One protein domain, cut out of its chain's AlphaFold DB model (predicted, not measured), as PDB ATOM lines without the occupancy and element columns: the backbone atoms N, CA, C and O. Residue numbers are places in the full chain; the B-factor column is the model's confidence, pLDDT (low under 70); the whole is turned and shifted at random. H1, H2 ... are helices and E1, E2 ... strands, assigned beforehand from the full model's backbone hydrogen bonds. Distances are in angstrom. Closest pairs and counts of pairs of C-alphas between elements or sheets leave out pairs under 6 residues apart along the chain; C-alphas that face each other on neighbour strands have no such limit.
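This is residues 20 to 103 of the 171 residues of an uncharacterized protein of Spirochaetes bacterium ADurb.Bin218 (UniProt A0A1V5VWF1). This domain has little regular structure: much of it is loop, with a small antiparallel hairpin, E1 and E2, nearest the middle, H1 packed on E1, and H2 and H3 farther out. The 84 printed residues hold, in order, H1, H2, E1, E2 and H3, a mixed class with 29 residues in named elements. The whole is compact, with a radius of gyration of the C-alphas of 12.5 A and spans of 36 by 29 by 19 A.

H1, residues 30 to 39, and E1, residues 70 to 72, come closest at the C-alphas of Leu 37 and Ala 71, 4.6 A apart. E1 forms a hairpin with E2, residues 78 to 80; N 71 and O 79 are within hydrogen-bond range at 2.8 A. H2, residues 44 to 47, and H3, residues 90 to 98, are apart from each other and from H1. Every O i to N i+4 pair is within hydrogen-bond range in H1 and H3; H2 is too short for one.

H1 spans 14.1 A from C-alpha 30 at (189.006, 172.761, 201.033). H3 spans 11.8 A to C-alpha 98 at (184.080, 162.376, 174.150).

The printed part has no cut. The link from H2 to E1 is long, 22 residues. Residues 44 to 48 and 86 to 88 are under pLDDT 70.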
ATOM      1  N   CYS A  20     186.126 161.360 189.949       92.56
ATOM      2  CA  CYS A  20     186.506 161.151 188.542       92.56
ATOM      3  C   CYS A  20     186.240 162.385 187.658       92.56
ATOM      4  O   CYS A  20     186.868 162.561 186.615       92.56
ATOM      5  N   CYS A  21     185.337 163.270 188.086       92.56
ATOM      6  CA  CYS A  21     185.089 164.563 187.451       92.56
ATOM      7  C   CYS A  21     185.998 165.678 188.007       92.56
ATOM      8  O   CYS A  21     185.921 166.812 187.534       92.56
ATOM      9  N   GLY A  22     186.868 165.379 188.975       93.69
ATOM     10  CA  GLY A  22     187.886 166.290 189.486       93.69
ATOM     11  C   GLY A  22     187.494 167.137 190.695       93.69
ATOM     12  O   GLY A  22     188.102 168.188 190.876       93.69
ATOM     13  N   SER A  23     186.517 166.733 191.521       94.75
ATOM     14  CA  SER A  23     186.125 167.501 192.725       94.75
ATOM     15  C   SER A  23     187.276 167.765 193.701       94.75
ATOM     16  O   SER A  23     187.285 168.798 194.361       94.75
ATOM     17  N   HIS A  24     188.271 166.877 193.750       94.50
ATOM     18  CA  HIS A  24     189.429 166.983 194.647       94.50
ATOM     19  C   HIS A  24     190.695 167.494 193.939       94.50
ATOM     20  O   HIS A  24     191.742 167.652 194.566       94.50
ATOM     21  N   ASN A  25     190.625 167.785 192.636       94.62
ATOM     22  CA  ASN A  25     191.795 168.131 191.828       94.62
ATOM     23  C   ASN A  25     192.024 169.649 191.709       94.62
ATOM     24  O   ASN A  25     192.227 170.173 190.615       94.62
ATOM     25  N   PHE A  26     191.973 170.375 192.822       94.19
ATOM     26  CA  PHE A  26     192.222 171.821 192.873       94.19
ATOM     27  C   PHE A  26     193.393 172.120 193.794       94.19
ATOM     28  O   PHE A  26     193.352 171.698 194.946       94.19
ATOM     29  N   ASN A  27     194.372 172.911 193.353       93.38
ATOM     30  CA  ASN A  27     195.447 173.391 194.224       93.38
ATOM     31  C   ASN A  27     194.970 174.537 195.146       93.38
ATOM     32  O   ASN A  27     195.448 175.666 195.086       93.38
ATOM     33  N   LEU A  28     193.939 174.267 195.948       93.19
ATOM     34  CA  LEU A  28     193.280 175.214 196.845       93.19
ATOM     35  C   LEU A  28     192.953 174.535 198.187       93.19
ATOM     36  O   LEU A  28     192.781 173.312 198.216       93.19
ATOM     37  N   PRO A  29     192.815 175.310 199.282       92.50
ATOM     38  CA  PRO A  29     192.232 174.819 200.531       92.50
ATOM     39  C   PRO A  29     190.781 174.358 200.344       92.50
ATOM     40  O   PRO A  29     190.056 174.946 199.538       92.50
ATOM     41  N   LEU A  30     190.340 173.373 201.135       91.94
ATOM     42  CA  LEU A  30     189.006 172.761 201.033       91.94
ATOM     43  C   LEU A  30     187.863 173.791 201.024       91.94
ATOM     44  O   LEU A  30     187.061 173.807 200.096       91.94
ATOM     45  N   GLU A  31     187.859 174.730 201.970       93.88
ATOM     46  CA  GLU A  31     186.838 175.787 202.057       93.88
ATOM     47  C   GLU A  31     186.742 176.630 200.770       93.88
ATOM     48  O   GLU A  31     185.671 177.080 200.363       93.88
ATOM     49  N   LYS A  32     187.874 176.855 200.086       95.38
ATOM     50  CA  LYS A  32     187.898 177.595 198.815       95.38
ATOM     51  C   LYS A  32     187.342 176.763 197.667       95.38
ATOM     52  O   LYS A  32     186.748 177.343 196.759       95.38
ATOM     53  N   ILE A  33     187.520 175.443 197.708       95.06
ATOM     54  CA  ILE A  33     186.923 174.515 196.744       95.06
ATOM     55  C   ILE A  33     185.399 174.545 196.884       95.06
ATOM     56  O   ILE A  33     184.708 174.708 195.882       95.06
ATOM     57  N   GLU A  34     184.866 174.485 198.104       95.25
ATOM     58  CA  GLU A  34     183.416 174.526 198.347       95.25
ATOM     59  C   GLU A  34     182.791 175.837 197.858       95.25
ATOM     60  O   GLU A  34     181.856 175.817 197.056       95.25
ATOM     61  N   ILE A  35     183.380 176.984 198.227       94.50
ATOM     62  CA  ILE A  35     182.933 178.308 197.756       94.50
ATOM     63  C   ILE A  35     182.924 178.376 196.221       94.50
ATOM     64  O   ILE A  35     181.998 178.930 195.620       94.50
ATOM     65  N   LEU A  36     183.957 177.827 195.578       93.56
ATOM     66  CA  LEU A  36     184.076 177.773 194.124       93.56
ATOM     67  C   LEU A  36     182.967 176.917 193.507       93.56
ATOM     68  O   LEU A  36     182.310 177.368 192.567       93.56
ATOM     69  N   LEU A  37     182.743 175.706 194.020       94.19
ATOM     70  CA  LEU A  37     181.759 174.768 193.476       94.19
ATOM     71  C   LEU A  37     180.322 175.266 193.671       94.19
ATOM     72  O   LEU A  37     179.525 175.178 192.735       94.19
ATOM     73  N   GLN A  38     180.013 175.869 194.819       93.25
ATOM     74  CA  GLN A  38     178.735 176.548 195.067       93.25
ATOM     75  C   GLN A  38     178.566 177.786 194.173       93.25
ATOM     76  O   GLN A  38     177.475 178.101 193.696       93.25
ATOM     77  N   GLY A  39     179.660 178.512 193.911       91.31
ATOM     78  CA  GLY A  39     179.670 179.685 193.039       91.31
ATOM     79  C   GLY A  39     179.268 179.379 191.597       91.31
ATOM     80  O   GLY A  39     178.632 180.216 190.957       91.31
ATOM     81  N   ARG A  40     179.561 178.168 191.107       89.44
ATOM     82  CA  ARG A  40     179.227 177.739 189.738       89.44
ATOM     83  C   ARG A  40     177.721 177.705 189.463       89.44
ATOM     84  O   ARG A  40     177.332 177.927 188.326       89.44
ATOM     85  N   MET A  41     176.874 177.507 190.478       81.12
ATOM     86  CA  MET A  41     175.413 177.587 190.314       81.12
ATOM     87  C   MET A  41     174.913 178.999 190.003       81.12
ATOM     88  O   MET A  41     173.882 179.166 189.356       81.12
ATOM     89  N   ARG A  42     175.619 180.018 190.505       76.75
ATOM     90  CA  ARG A  42     175.232 181.430 190.376       76.75
ATOM     91  C   ARG A  42     175.810 182.089 189.126       76.75
ATOM     92  O   ARG A  42     175.422 183.205 188.787       76.75
ATOM     93  N   ASP A  43     176.749 181.422 188.464       73.12
ATOM     94  CA  ASP A  43     177.355 181.895 187.231       73.12
ATOM     95  C   ASP A  43     176.340 181.759 186.089       73.12
ATOM     96  O   ASP A  43     175.979 180.658 185.687       73.12
ATOM     97  N   SER A  44     175.872 182.879 185.537       59.34
ATOM     98  CA  SER A  44     174.932 182.879 184.410       59.34
ATOM     99  C   SER A  44     175.527 182.283 183.127       59.34
ATOM    100  O   SER A  44     174.776 181.920 182.220       59.34
ATOM    101  N   SER A  45     176.855 182.114 183.051       60.69
ATOM    102  CA  SER A  45     177.511 181.339 181.994       60.69
ATOM    103  C   SER A  45     177.379 179.820 182.175       60.69
ATOM    104  O   SER A  45     177.704 179.088 181.246       60.69
ATOM    105  N   ALA A  46     176.837 179.337 183.304       56.38
ATOM    106  CA  ALA A  46     176.458 177.932 183.509       56.38
ATOM    107  C   ALA A  46     175.385 177.442 182.517       56.38
ATOM    108  O   ALA A  46     175.157 176.241 182.407       56.38
ATOM    109  N   LEU A  47     174.752 178.360 181.773       54.31
ATOM    110  CA  LEU A  47     173.868 178.054 180.644       54.31
ATOM    111  C   LEU A  47     174.612 177.478 179.424       54.31
ATOM    112  O   LEU A  47     173.966 176.977 178.507       54.31
ATOM    113  N   TYR A  48     175.947 177.538 179.402       63.91
ATOM    114  CA  TYR A  48     176.782 176.929 178.371       63.91
ATOM    115  C   TYR A  48     177.618 175.807 178.995       63.91
ATOM    116  O   TYR A  48     178.312 176.020 179.991       63.91
ATOM    117  N   TYR A  49     177.553 174.600 178.421       73.62
ATOM    118  CA  TYR A  49     178.427 173.500 178.835       73.62
ATOM    119  C   TYR A  49     179.885 173.881 178.530       73.62
ATOM    120  O   TYR A  49     180.182 174.406 177.459       73.62
ATOM    121  N   LYS A  50     180.791 173.623 179.477       83.00
ATOM    122  CA  LYS A  50     182.220 173.947 179.350       83.00
ATOM    123  C   LYS A  50     183.039 172.669 179.180       83.00
ATOM    124  O   LYS A  50     182.799 171.667 179.858       83.00
ATOM    125  N   HIS A  51     184.021 172.670 178.295       83.00
ATOM    126  CA  HIS A  51     184.965 171.572 178.135       83.00
ATOM    127  C   HIS A  51     186.038 171.581 179.236       83.00
ATOM    128  O   HIS A  51     186.360 172.636 179.776       83.00
ATOM    129  N   PRO A  52     186.671 170.436 179.559       82.12
ATOM    130  CA  PRO A  52     187.664 170.370 180.638       82.12
ATOM    131  C   PRO A  52     188.855 171.321 180.473       82.12
ATOM    132  O   PRO A  52     189.398 171.795 181.464       82.12
ATOM    133  N   HIS A  53     189.256 171.610 179.231       82.31
ATOM    134  CA  HIS A  53     190.357 172.530 178.931       82.31
ATOM    135  C   HIS A  53     190.022 173.997 179.242       82.31
ATOM    136  O   HIS A  53     190.921 174.826 179.288       82.31
ATOM    137  N   GLU A  54     188.745 174.318 179.459       85.38
ATOM    138  CA  GLU A  54     188.292 175.644 179.882       85.38
ATOM    139  C   GLU A  54     188.387 175.836 181.403       85.38
ATOM    140  O   GLU A  54     188.071 176.913 181.909       85.38
ATOM    141  N   SER A  55     188.809 174.815 182.162       84.69
ATOM    142  CA  SER A  55     189.077 174.996 183.585       84.69
ATOM    143  C   SER A  55     190.351 175.817 183.773       84.69
ATOM    144  O   SER A  55     191.430 175.427 183.334       84.69
ATOM    145  N   LEU A  56     190.210 176.971 184.425       84.56
ATOM    146  CA  LEU A  56     191.285 177.947 184.631       84.56
ATOM    147  C   LEU A  56     191.996 177.795 185.983       84.56
ATOM    148  O   LEU A  56     192.877 178.590 186.304       84.56
ATOM    149  N   PHE A  57     191.591 176.821 186.801       90.31
ATOM    150  CA  PHE A  57     192.177 176.612 188.121       90.31
ATOM    151  C   PHE A  57     193.409 175.718 188.028       90.31
ATOM    152  O   PHE A  57     193.446 174.750 187.270       90.31
ATOM    153  N   GLU A  58     194.415 176.022 188.841       93.31
ATOM    154  CA  GLU A  58     195.575 175.151 188.966       93.31
ATOM    155  C   GLU A  58     195.140 173.778 189.499       93.31
ATOM    156  O   GLU A  58     194.378 173.664 190.469       93.31
ATOM    157  N   LYS A  59     195.592 172.725 188.820       93.19
ATOM    158  CA  LYS A  59     195.326 171.345 189.214       93.19
ATOM    159  C   LYS A  59     196.339 170.902 190.258       93.19
ATOM    160  O   LYS A  59     197.516 171.227 190.142       93.19
ATOM    161  N   ARG A  60     195.890 170.092 191.216       91.94
ATOM    162  CA  ARG A  60     196.793 169.380 192.134       91.94
ATOM    163  C   ARG A  60     197.551 168.273 191.392       91.94
ATOM    164  O   ARG A  60     198.760 168.155 191.511       91.94
ATOM    165  N   PHE A  61     196.831 167.526 190.562       90.44
ATOM    166  CA  PHE A  61     197.333 166.462 189.702       90.44
ATOM    167  C   PHE A  61     197.184 166.892 188.244       90.44
ATOM    168  O   PHE A  61     196.067 167.069 187.740       90.44
ATOM    169  N   SER A  62     198.315 167.109 187.573       89.44
ATOM    170  CA  SER A  62     198.360 167.701 186.227       89.44
ATOM    171  C   SER A  62     197.583 166.899 185.168       89.44
ATOM    172  O   SER A  62     196.908 167.480 184.309       89.44
ATOM    173  N   ASP A  63     197.616 165.574 185.277       87.56
ATOM    174  CA  ASP A  63     196.945 164.591 184.424       87.56
ATOM    175  C   ASP A  63     195.498 164.292 184.856       87.56
ATOM    176  O   ASP A  63     194.692 163.821 184.051       87.56
ATOM    177  N   GLY A  64     195.133 164.638 186.090       88.25
ATOM    178  CA  GLY A  64     193.784 164.473 186.612       88.25
ATOM    179  C   GLY A  64     192.744 165.357 185.911       88.25
ATOM    180  O   GLY A  64     193.021 166.464 185.426       88.25
ATOM    181  N   MET A  65     191.492 164.898 185.901       91.12
ATOM    182  CA  MET A  65     190.347 165.703 185.466       91.12
ATOM    183  C   MET A  65     190.129 166.896 186.406       91.12
ATOM    184  O   MET A  65     190.350 166.794 187.607       91.12
ATOM    185  N   GLN A  66     189.663 168.019 185.861       92.75
ATOM    186  CA  GLN A  66     189.109 169.142 186.618       92.75
ATOM    187  C   GLN A  66     187.933 169.703 185.807       92.75
ATOM    188  O   GLN A  66     188.094 170.593 184.977       92.75
ATOM    189  N   CYS A  67     186.752 169.097 185.955       92.06
ATOM    190  CA  CYS A  67     185.607 169.410 185.106       92.06
ATOM    191  C   CYS A  67     184.938 170.724 185.553       92.06
ATOM    192  O   CYS A  67     184.545 170.849 186.721       92.06
ATOM    193  N   PRO A  68     184.736 171.699 184.647       91.12
ATOM    194  CA  PRO A  68     184.074 172.964 184.971       91.12
ATOM    195  C   PRO A  68     182.564 172.820 185.209       91.12
ATOM    196  O   PRO A  68     181.957 173.720 185.781       91.12
ATOM    197  N   ASN A  69     181.961 171.691 184.819       90.75
ATOM    198  CA  ASN A  69     180.524 171.448 184.981       90.75
ATOM    199  C   ASN A  69     180.153 170.810 186.332       90.75
ATOM    200  O   ASN A  69     178.969 170.596 186.582       90.75
ATOM    201  N   VAL A  70     181.125 170.470 187.189       93.38
ATOM    202  CA  VAL A  70     180.847 169.998 188.560       93.38
ATOM    203  C   VAL A  70     180.463 171.195 189.419       93.38
ATOM    204  O   VAL A  70     181.195 172.178 189.447       93.38
ATOM    205  N   ALA A  71     179.349 171.121 190.127       93.62
ATOM    206  CA  ALA A  71     178.890 172.148 191.053       93.62
ATOM    207  C   ALA A  71     178.479 171.510 192.382       93.62
ATOM    208  O   ALA A  71     178.440 170.284 192.498       93.62
ATOM    209  N   MET A  72     178.200 172.355 193.366       94.62
ATOM    210  CA  MET A  72     177.724 171.965 194.686       94.62
ATOM    211  C   MET A  72     176.456 172.746 195.006       94.62
ATOM    212  O   MET A  72     176.407 173.945 194.730       94.62
ATOM    213  N   ASP A  73     175.442 172.065 195.532       92.56
ATOM    214  CA  ASP A  73     174.174 172.681 195.926       92.56
ATOM    215  C   ASP A  73     174.213 173.262 197.351       92.56
ATOM    216  O   ASP A  73     175.247 173.274 198.019       92.56
ATOM    217  N   GLU A  74     173.084 173.820 197.794       90.81
ATOM    218  CA  GLU A  74     172.943 174.427 199.125       90.81
ATOM    219  C   GLU A  74     173.006 173.393 200.263       90.81
ATOM    220  O   GLU A  74     173.251 173.766 201.409       90.81
ATOM    221  N   GLU A  75     172.830 172.104 199.954       92.19
ATOM    222  CA  GLU A  75     172.956 170.980 200.892       92.19
ATOM    223  C   GLU A  75     174.385 170.401 200.903       92.19
ATOM    224  O   GLU A  75     174.646 169.384 201.541       92.19
ATOM    225  N   ASN A  76     175.332 171.081 200.241       93.56
ATOM    226  CA  ASN A  76     176.725 170.670 200.051       93.56
ATOM    227  C   ASN A  76     176.901 169.361 199.275       93.56
ATOM    228  O   ASN A  76     177.950 168.716 199.366       93.56
ATOM    229  N   GLU A  77     175.924 168.982 198.453       95.62
ATOM    230  CA  GLU A  77     176.069 167.823 197.596       95.62
ATOM    231  C   GLU A  77     176.558 168.205 196.189       95.62
ATOM    232  O   GLU A  77     176.101 169.151 195.543       95.62
ATOM    233  N   LEU A  78     177.473 167.402 195.654       96.31
ATOM    234  CA  LEU A  78     178.027 167.561 194.317       96.31
ATOM    235  C   LEU A  78     177.055 167.097 193.238       96.31
ATOM    236  O   LEU A  78     176.427 166.043 193.356       96.31
ATOM    237  N   PHE A  79     176.996 167.825 192.129       92.50
ATOM    238  CA  PHE A  79     176.238 167.442 190.942       92.50
ATOM    239  C   PHE A  79     176.875 167.990 189.659       92.50
ATOM    240  O   PHE A  79     177.842 168.748 189.684       92.50
ATOM    241  N   CYS A  80     176.345 167.581 188.506       90.44
ATOM    242  CA  CYS A  80     176.775 168.079 187.203       90.44
ATOM    243  C   CYS A  80     175.719 169.033 186.635       90.44
ATOM    244  O   CYS A  80     174.568 168.632 186.448       90.44
ATOM    245  N   LEU A  81     176.128 170.267 186.323       88.31
ATOM    246  CA  LEU A  81     175.264 171.353 185.836       88.31
ATOM    247  C   LEU A  81     174.471 170.980 184.575       88.31
ATOM    248  O   LEU A  81     173.372 171.482 184.366       88.31
ATOM    249  N   ILE A  82     175.013 170.080 183.754       85.38
ATOM    250  CA  ILE A  82     174.465 169.744 182.431       85.38
ATOM    251  C   ILE A  82     173.913 168.314 182.345       85.38
ATOM    252  O   ILE A  82     173.417 167.907 181.298       85.38
ATOM    253  N   TYR A  83     173.991 167.519 183.422       81.50
ATOM    254  CA  TYR A  83     173.580 166.105 183.390       81.50
ATOM    255  C   TYR A  83     172.094 165.926 183.072       81.50
ATOM    256  O   TYR A  83     171.715 165.034 182.311       81.50
ATOM    257  N   ASN A  84     171.265 166.812 183.622       71.31
ATOM    258  CA  ASN A  84     169.821 166.819 183.417       71.31
ATOM    259  C   ASN A  84     169.368 167.898 182.424       71.31
ATOM    260  O   ASN A  84     168.190 168.244 182.438       71.31
ATOM    261  N   ASP A  85     170.264 168.431 181.582       73.19
ATOM    262  CA  ASP A  85     169.876 169.402 180.554       73.19
ATOM    263  C   ASP A  85     168.763 168.790 179.674       73.19
ATOM    264  O   ASP A  85     169.000 167.782 178.993       73.19
ATOM    265  N   PRO A  86     167.535 169.348 179.697       65.94
ATOM    266  CA  PRO A  86     166.395 168.773 178.994       65.94
ATOM    267  C   PRO A  86     166.511 168.915 177.474       65.94
ATOM    268  O   PRO A  86     165.844 168.179 176.746       65.94
ATOM    269  N   PHE A  87     167.349 169.829 176.983       67.69
ATOM    270  CA  PHE A  87     167.517 170.083 175.557       67.69
ATOM    271  C   PHE A  87     168.505 169.113 174.906       67.69
ATOM    272  O   PHE A  87     168.440 168.947 173.688       67.69
ATOM    273  N   LYS A  88     169.379 168.459 175.701       67.25
ATOM    274  CA  LYS A  88     170.406 167.482 175.275       67.25
ATOM    275  C   LYS A  88     170.933 167.770 173.871       67.25
ATOM    276  O   LYS A  88     170.792 166.941 172.964       67.25
ATOM    277  N   SER A  89     171.499 168.959 173.689       77.69
ATOM    278  CA  SER A  89     171.990 169.386 172.383       77.69
ATOM    279  C   SER A  89     173.037 168.403 171.834       77.69
ATOM    280  O   SER A  89     173.581 167.552 172.553       77.69
ATOM    281  N   ALA A  90     173.327 168.484 170.534       80.38
ATOM    282  CA  ALA A  90     174.342 167.632 169.912       80.38
ATOM    283  C   ALA A  90     175.697 167.754 170.626       80.38
ATOM    284  O   ALA A  90     176.427 166.776 170.782       80.38
ATOM    285  N   GLU A  91     175.999 168.945 171.125       79.25
ATOM    286  CA  GLU A  91     177.231 169.247 171.817       79.25
ATOM    287  C   GLU A  91     177.276 168.689 173.243       79.25
ATOM    288  O   GLU A  91     178.289 168.106 173.625       79.25
ATOM    289  N   VAL A  92     176.175 168.751 173.999       80.44
ATOM    290  CA  VAL A  92     176.071 168.082 175.308       80.44
ATOM    291  C   VAL A  92     176.262 166.566 175.150       80.44
ATOM    292  O   VAL A  92     177.012 165.936 175.898       80.44
ATOM    293  N   ASN A  93     175.661 165.967 174.115       81.38
ATOM    294  CA  ASN A  93     175.885 164.555 173.796       81.38
ATOM    295  C   ASN A  93     177.340 164.274 173.390       81.38
ATOM    296  O   ASN A  93     177.901 163.247 173.779       81.38
ATOM    297  N   SER A  94     177.965 165.168 172.619       82.94
ATOM    298  CA  SER A  94     179.387 165.081 172.272       82.94
ATOM    299  C   SER A  94     180.266 165.126 173.523       82.94
ATOM    300  O   SER A  94     181.147 164.285 173.676       82.94
ATOM    301  N   PHE A  95     179.977 166.018 174.474       84.31
ATOM    302  CA  PHE A  95     180.687 166.093 175.749       84.31
ATOM    303  C   PHE A  95     180.587 164.778 176.532       84.31
ATOM    304  O   PHE A  95     181.613 164.238 176.952       84.31
ATOM    305  N   PHE A  96     179.389 164.200 176.673       84.25
ATOM    306  CA  PHE A  96     179.247 162.914 177.363       84.25
ATOM    307  C   PHE A  96     180.002 161.785 176.655       84.25
ATOM    308  O   PHE A  96     180.640 160.963 177.312       84.25
ATOM    309  N   ASN A  97     179.976 161.758 175.322       83.50
ATOM    310  CA  ASN A  97     180.623 160.710 174.539       83.50
ATOM    311  C   ASN A  97     182.149 160.855 174.437       83.50
ATOM    312  O   ASN A  97     182.839 159.840 174.403       83.50
ATOM    313  N   GLY A  98     182.662 162.081 174.363       82.81
ATOM    314  CA  GLY A  98     184.080 162.376 174.150       82.81
ATOM    315  C   GLY A  98     184.848 162.722 175.424       82.81
ATOM    316  O   GLY A  98     186.059 162.545 175.469       82.81
ATOM    317  N   THR A  99     184.165 163.195 176.468       84.25
ATOM    318  CA  THR A  99     184.772 163.489 177.775       84.25
ATOM    319  C   THR A  99     184.332 162.464 178.806       84.25
ATOM    320  O   THR A  99     185.148 161.653 179.222       84.25
ATOM    321  N   CYS A 100     183.054 162.445 179.205       84.75
ATOM    322  CA  CYS A 100     182.629 161.655 180.369       84.75
ATOM    323  C   CYS A 100     182.908 160.155 180.231       84.75
ATOM    324  O   CYS A 100     183.329 159.538 181.203       84.75
ATOM    325  N   LYS A 101     182.746 159.574 179.035       82.88
ATOM    326  CA  LYS A 101     183.085 158.160 178.793       82.88
ATOM    327  C   LYS A 101     184.552 157.808 179.068       82.88
ATOM    328  O   LYS A 101     184.828 156.655 179.366       82.88
ATOM    329  N   ASN A 102     185.466 158.774 178.982       83.75
ATOM    330  CA  ASN A 102     186.895 158.563 179.226       83.75
ATOM    331  C   ASN A 102     187.288 158.706 180.706       83.75
ATOM    332  O   ASN A 102     188.400 158.345 181.069       83.75
ATOM    333  N   PHE A 103     186.384 159.197 181.561       81.81
ATOM    334  CA  PHE A 103     186.598 159.351 183.007       81.81
ATOM    335  C   PHE A 103     185.620 158.467 183.782       81.81
ATOM    336  O   PHE A 103     184.910 158.912 184.684       81.81
TER     337      PHE A 103